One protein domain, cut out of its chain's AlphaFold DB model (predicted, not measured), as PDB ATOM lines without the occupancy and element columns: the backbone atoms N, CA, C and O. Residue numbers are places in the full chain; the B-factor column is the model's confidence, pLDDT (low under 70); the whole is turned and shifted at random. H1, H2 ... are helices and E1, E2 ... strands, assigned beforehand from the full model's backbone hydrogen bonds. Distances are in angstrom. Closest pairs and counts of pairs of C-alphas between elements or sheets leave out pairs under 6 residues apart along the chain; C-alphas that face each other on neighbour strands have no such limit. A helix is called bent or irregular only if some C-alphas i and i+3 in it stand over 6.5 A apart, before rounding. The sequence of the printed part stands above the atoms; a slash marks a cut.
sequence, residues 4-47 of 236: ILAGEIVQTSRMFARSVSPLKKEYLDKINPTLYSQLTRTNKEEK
ATOM      1  N   ILE A   4      38.687 -14.486 -20.370       84.19
ATOM      2  CA  ILE A   4      39.132 -14.717 -18.996       84.19
ATOM      3  C   ILE A   4      37.988 -14.393 -18.043       84.19
ATOM      4  O   ILE A   4      37.213 -13.474 -18.300       84.19
ATOM      5  N   LEU A   5      37.893 -15.149 -16.955       80.44
ATOM      6  CA  LEU A   5      37.094 -14.791 -15.793       80.44
ATOM      7  C   LEU A   5      38.031 -14.125 -14.791       80.44
ATOM      8  O   LEU A   5      39.046 -14.721 -14.436       80.44
ATOM      9  N   ALA A   6      37.712 -12.912 -14.359       89.94
ATOM     10  CA  ALA A   6      38.436 -12.235 -13.293       89.94
ATOM     11  C   ALA A   6      37.595 -12.274 -12.017       89.94
ATOM     12  O   ALA A   6      36.401 -11.986 -12.077       89.94
ATOM     13  N   GLY A   7      38.212 -12.621 -10.888       84.38
ATOM     14  CA  GLY A   7      37.556 -12.514  -9.584       84.38
ATOM     15  C   GLY A   7      37.380 -11.060  -9.152       84.38
ATOM     16  O   GLY A   7      36.352 -10.704  -8.589       84.38
ATOM     17  N   GLU A   8      38.359 -10.207  -9.468       88.62
ATOM     18  CA  GLU A   8      38.358  -8.795  -9.085       88.62
ATOM     19  C   GLU A   8      38.929  -7.918 -10.204       88.62
ATOM     20  O   GLU A   8      39.908  -8.283 -10.865       88.62
ATOM     21  N   ILE A   9      38.351  -6.731 -10.388       83.88
ATOM     22  CA  ILE A   9      38.885  -5.684 -11.265       83.88
ATOM     23  C   ILE A   9      39.291  -4.497 -10.397       83.88
ATOM     24  O   ILE A   9      38.478  -3.962  -9.648       83.88
ATOM     25  N   VAL A  10      40.546  -4.070 -10.513       79.12
ATOM     26  CA  VAL A  10      41.110  -2.957  -9.743       79.12
ATOM     27  C   VAL A  10      41.505  -1.838 -10.696       79.12
ATOM     28  O   VAL A  10      42.258  -2.056 -11.648       79.12
ATOM     29  N   GLN A  11      41.025  -0.624 -10.434       72.19
ATOM     30  CA  GLN A  11      41.353   0.556 -11.229       72.19
ATOM     31  C   GLN A  11      42.279   1.494 -10.448       72.19
ATOM     32  O   GLN A  11      41.918   2.003  -9.394       72.19
ATOM     33  N   THR A  12      43.476   1.727 -10.989       82.38
ATOM     34  CA  THR A  12      44.443   2.721 -10.490       82.38
ATOM     35  C   THR A  12      44.820   3.667 -11.639       82.38
ATOM     36  O   THR A  12      43.930   4.156 -12.333       82.38
ATOM     37  N   SER A  13      46.107   3.889 -11.922       71.25
ATOM     38  CA  SER A  13      46.552   4.572 -13.148       71.25
ATOM     39  C   SER A  13      46.238   3.767 -14.418       71.25
ATOM     40  O   SER A  13      46.124   4.328 -15.506       71.25
ATOM     41  N   ARG A  14      46.078   2.445 -14.277       65.44
ATOM     42  CA  ARG A  14      45.565   1.519 -15.293       65.44
ATOM     43  C   ARG A  14      44.602   0.529 -14.638       65.44
ATOM     44  O   ARG A  14      44.601   0.361 -13.417       65.44
ATOM     45  N   MET A  15      43.767  -0.104 -15.453       77.50
ATOM     46  CA  MET A  15      42.839  -1.138 -15.001       77.50
ATOM     47  C   MET A  15      43.526  -2.505 -15.044       77.50
ATOM     48  O   MET A  15      44.124  -2.867 -16.058       77.50
ATOM     49  N   PHE A  16      43.436  -3.256 -13.950       77.00
ATOM     50  CA  PHE A  16      44.026  -4.583 -13.803       77.00
ATOM     51  C   PHE A  16      42.965  -5.594 -13.374       77.00
ATOM     52  O   PHE A  16      42.093  -5.283 -12.566       77.00
ATOM     53  N   ALA A  17      43.069  -6.820 -13.882       89.19
ATOM     54  CA  ALA A  17      42.263  -7.951 -13.441       89.19
ATOM     55  C   ALA A  17      43.094  -8.844 -12.512       89.19
ATOM     56  O   ALA A  17      44.214  -9.225 -12.862       89.19
ATOM     57  N   ARG A  18      42.557  -9.178 -11.337       79.06
ATOM     58  CA  ARG A  18      43.175 -10.078 -10.354       79.06
ATOM     59  C   ARG A  18      42.389 -11.381 -10.245       79.06
ATOM     60  O   ARG A  18      41.199 -11.430 -10.556       79.06
ATOM     61  N   SER A  19      43.091 -12.445  -9.847       87.56
ATOM     62  CA  SER A  19      42.543 -13.805  -9.749       87.56
ATOM     63  C   SER A  19      41.885 -14.247 -11.061       87.56
ATOM     64  O   SER A  19      40.675 -14.455 -11.136       87.56
ATOM     65  N   VAL A  20      42.693 -14.308 -12.128       85.12
ATOM     66  CA  VAL A  20      42.214 -14.583 -13.487       85.12
ATOM     67  C   VAL A  20      42.304 -16.063 -13.846       85.12
ATOM     68  O   VAL A  20      43.353 -16.685 -13.694       85.12
ATOM     69  N   SER A  21      41.219 -16.596 -14.404       79.81
ATOM     70  CA  SER A  21      41.135 -17.966 -14.916       79.81
ATOM     71  C   SER A  21      40.754 -17.972 -16.400       79.81
ATOM     72  O   SER A  21      39.866 -17.223 -16.817       79.81
ATOM     73  N   PRO A  22      41.397 -18.802 -17.239       81.19
ATOM     74  CA  PRO A  22      41.070 -18.886 -18.658       81.19
ATOM     75  C   PRO A  22      39.704 -19.553 -18.877       81.19
ATOM     76  O   PRO A  22      39.462 -20.657 -18.394       81.19
ATOM     77  N   LEU A  23      38.834 -18.919 -19.669       78.69
ATOM     78  CA  LEU A  23      37.541 -19.486 -20.059       78.69
ATOM     79  C   LEU A  23      37.633 -20.125 -21.447       78.69
ATOM     80  O   LEU A  23      37.893 -19.449 -22.448       78.69
ATOM     81  N   LYS A  24      37.412 -21.441 -21.499       80.94
ATOM     82  CA  LYS A  24      37.335 -22.201 -22.749       80.94
ATOM     83  C   LYS A  24      35.902 -22.231 -23.283       80.94
ATOM     84  O   LYS A  24      34.942 -22.089 -22.524       80.94
ATOM     85  N   LYS A  25      35.762 -22.422 -24.596       77.06
ATOM     86  CA  LYS A  25      34.462 -22.433 -25.281       77.06
ATOM     87  C   LYS A  25      33.533 -23.501 -24.703       77.06
ATOM     88  O   LYS A  25      32.368 -23.219 -24.457       77.06
ATOM     89  N   GLU A  26      34.067 -24.683 -24.419       81.75
ATOM     90  CA  GLU A  26      33.286 -25.832 -23.953       81.75
ATOM     91  C   GLU A  26      32.637 -25.561 -22.588       81.75
ATOM     92  O   GLU A  26      31.574 -26.097 -22.289       81.75
ATOM     93  N   TYR A  27      33.256 -24.717 -21.755       81.69
ATOM     94  CA  TYR A  27      32.680 -24.294 -20.477       81.69
ATOM     95  C   TYR A  27      31.590 -23.239 -20.667       81.69
ATOM     96  O   TYR A  27      30.557 -23.304 -20.009       81.69
ATOM     97  N   LEU A  28      31.791 -22.299 -21.593       78.56
ATOM     98  CA  LEU A  28      30.809 -21.260 -21.903       78.56
ATOM     99  C   LEU A  28      29.530 -21.850 -22.502       78.56
ATOM    100  O   LEU A  28      28.445 -21.461 -22.080       78.56
ATOM    101  N   ASP A  29      29.656 -22.829 -23.401       78.81
ATOM    102  CA  ASP A  29      28.512 -23.499 -24.029       78.81
ATOM    103  C   ASP A  29      27.690 -24.314 -23.007       78.81
ATOM    104  O   ASP A  29      26.470 -24.401 -23.132       78.81
ATOM    105  N   LYS A  30      28.333 -24.858 -21.957       80.19
ATOM    106  CA  LYS A  30      27.646 -25.529 -20.835       80.19
ATOM    107  C   LYS A  30      26.878 -24.563 -19.936       80.19
ATOM    108  O   LYS A  30      25.822 -24.928 -19.433       80.19
ATOM    109  N   ILE A  31      27.417 -23.364 -19.704       78.62
ATOM    110  CA  ILE A  31      26.766 -22.336 -18.876       78.62
ATOM    111  C   ILE A  31      25.567 -21.758 -19.624       78.62
ATOM    112  O   ILE A  31      24.474 -21.648 -19.075       78.62
ATOM    113  N   ASN A  32      25.773 -21.379 -20.882       75.62
ATOM    114  CA  ASN A  32      24.708 -20.938 -21.764       75.62
ATOM    115  C   ASN A  32      25.130 -21.185 -23.225       75.62
ATOM    116  O   ASN A  32      26.098 -20.570 -23.689       75.62
ATOM    117  N   PRO A  33      24.370 -21.994 -23.987       77.62
ATOM    118  CA  PRO A  33      24.720 -22.373 -25.360       77.62
ATOM    119  C   PRO A  33      24.912 -21.194 -26.327       77.62
ATOM    120  O   PRO A  33      25.545 -21.329 -27.371       77.62
ATOM    121  N   THR A  34      24.357 -20.022 -26.007       76.56
ATOM    122  CA  THR A  34      24.430 -18.818 -26.846       76.56
ATOM    123  C   THR A  34      25.516 -17.835 -26.410       76.56
ATOM    124  O   THR A  34      25.891 -16.958 -27.192       76.56
ATOM    125  N   LEU A  35      26.085 -17.992 -25.213       75.75
ATOM    126  CA  LEU A  35      26.962 -16.996 -24.594       75.75
ATOM    127  C   LEU A  35      28.291 -16.839 -25.334       75.75
ATOM    128  O   LEU A  35      28.724 -15.716 -25.599       75.75
ATOM    129  N   TYR A  36      28.914 -17.940 -25.762       78.12
ATOM    130  CA  TYR A  36      30.120 -17.861 -26.590       78.12
ATOM    131  C   TYR A  36      29.843 -17.124 -27.906       78.12
ATOM    132  O   TYR A  36      30.652 -16.306 -28.351       78.12
ATOM    133  N   SER A  37      28.683 -17.374 -28.523       73.88
ATOM    134  CA  SER A  37      28.278 -16.702 -29.758       73.88
ATOM    135  C   SER A  37      28.052 -15.203 -29.548       73.88
ATOM    136  O   SER A  37      28.459 -14.418 -30.393       73.88
ATOM    137  N   GLN A  38      27.497 -14.786 -28.408       76.50
ATOM    138  CA  GLN A  38      27.284 -13.378 -28.066       76.50
ATOM    139  C   GLN A  38      28.612 -12.660 -27.797       76.50
ATOM    140  O   GLN A  38      28.893 -11.644 -28.428       76.50
ATOM    141  N   LEU A  39      29.492 -13.246 -26.977       71.94
ATOM    142  CA  LEU A  39      30.824 -12.698 -26.673       71.94
ATOM    143  C   LEU A  39      31.748 -12.652 -27.908       71.94
ATOM    144  O   LEU A  39      32.666 -11.833 -28.008       71.94
ATOM    145  N   THR A  40      31.524 -13.541 -28.881       68.25
ATOM    146  CA  THR A  40      32.225 -13.507 -30.173       68.25
ATOM    147  C   THR A  40      31.517 -12.675 -31.241       68.25
ATOM    148  O   THR A  40      32.195 -12.242 -32.174       68.25
ATOM    149  N   ARG A  41      30.212 -12.397 -31.110       58.47
ATOM    150  CA  ARG A  41      29.471 -11.432 -31.940       58.47
ATOM    151  C   ARG A  41      29.970 -10.020 -31.692       58.47
ATOM    152  O   ARG A  41      30.252  -9.354 -32.674       58.47
ATOM    153  N   THR A  42      30.248  -9.633 -30.447       49.28
ATOM    154  CA  THR A  42      30.871  -8.329 -30.137       49.28
ATOM    155  C   THR A  42      32.230  -8.178 -30.837       49.28
ATOM    156  O   THR A  42      32.514  -7.161 -31.455       49.28
ATOM    157  N   ASN A  43      33.026  -9.256 -30.893       44.38
ATOM    158  CA  ASN A  43      34.288  -9.286 -31.647       44.38
ATOM    159  C   ASN A  43      34.100  -9.323 -33.181       44.38
ATOM    160  O   ASN A  43      34.995  -8.928 -33.929       44.38
ATOM    161  N   LYS A  44      32.962  -9.826 -33.679       38.84
ATOM    162  CA  LYS A  44      32.584  -9.748 -35.097       38.84
ATOM    163  C   LYS A  44      31.925  -8.414 -35.443       38.84
ATOM    164  O   LYS A  44      31.996  -8.062 -36.602       38.84
ATOM    165  N   GLU A  45      31.380  -7.652 -34.507       39.62
ATOM    166  CA  GLU A  45      30.952  -6.257 -34.695       39.62
ATOM    167  C   GLU A  45      32.143  -5.291 -34.605       39.62
ATOM    168  O   GLU A  45      32.154  -4.257 -35.267       39.62
ATOM    169  N   GLU A  46      33.224  -5.681 -33.927       41.22
ATOM    170  CA  GLU A  46      34.525  -5.006 -34.027       41.22
ATOM    171  C   GLU A  46      35.319  -5.382 -35.295       41.22
ATOM    172  O   GLU A  46      36.186  -4.620 -35.715       41.22
ATOM    173  N   LYS A  47      34.995  -6.502 -35.968       38.06
ATOM    174  CA  LYS A  47      35.623  -6.924 -37.248       38.06
ATOM    175  C   LYS A  47      34.700  -6.946 -38.481       38.06
ATOM    176  O   LYS A  47      35.173  -7.219 -39.579       38.06
TER     177      LYS A  47
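Overview. This is residues 4 to 47 of the 236 residues of an uncharacterized protein of Spirochaetales bacterium (UniProt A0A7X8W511). The model is an open, flat U: a long, sharply bent hairpin of E1 and E2 makes one arm and much of the base, H1 sits at the far corner, and H2 makes the other arm, with residues 40 to 47 sticking out at its end. The middle of the U is empty, and the two arms are apart. The printed part has 44 residues with two named strands and two named helices in the order E1, E2, H1, H2; the sheet, order E1 - E2, is antiparallel, and the class is mixed, helices and strands. The whole is loose, with a radius of gyration of the C-alphas of 13.0 A and spans of 35 by 25 by 12 A.

Arrangement. E1, residues 4 to 11, and E2, residues 15 to 23, form an antiparallel hairpin, their directions at 172 degrees. N 5 and O 21 are 2.9 A apart and N 10 and O 16 are 2.8 A apart, both within hydrogen-bond range. E1 bends by 83 degrees at residue 7, and E2 bends by 83 degrees at residue 19. H1, residues 25 to 31, touches H2, residues 35 to 45; their closest C-alphas, of Leu 28 and Tyr 36, are 5.8 A apart. These helices run opposite ways at a steep tilt of 55 degrees. H1 is apart from E1, and H2 is apart from both strands. Every O i to N i+4 pair is within hydrogen-bond range in H1, and 6 of 7 in H2.

Along the chain. E2 is 19.8 A long, E1 17.3 A, H2 15.3 A and H1 10.0 A. E1 begins at C-alpha 4, (39.132, -14.717, -18.996), and H2 ends at C-alpha 45, (30.952, -6.257, -34.695).

Size, cuts and confidence. The two C-alphas farthest apart, of Ser 13 and Pro 33, are 36.8 A apart. The printed part has no cut, and its three links are tight. Mean pLDDT of the printed part is 73.6; residue 14 and residues 40 to 47 are under 70.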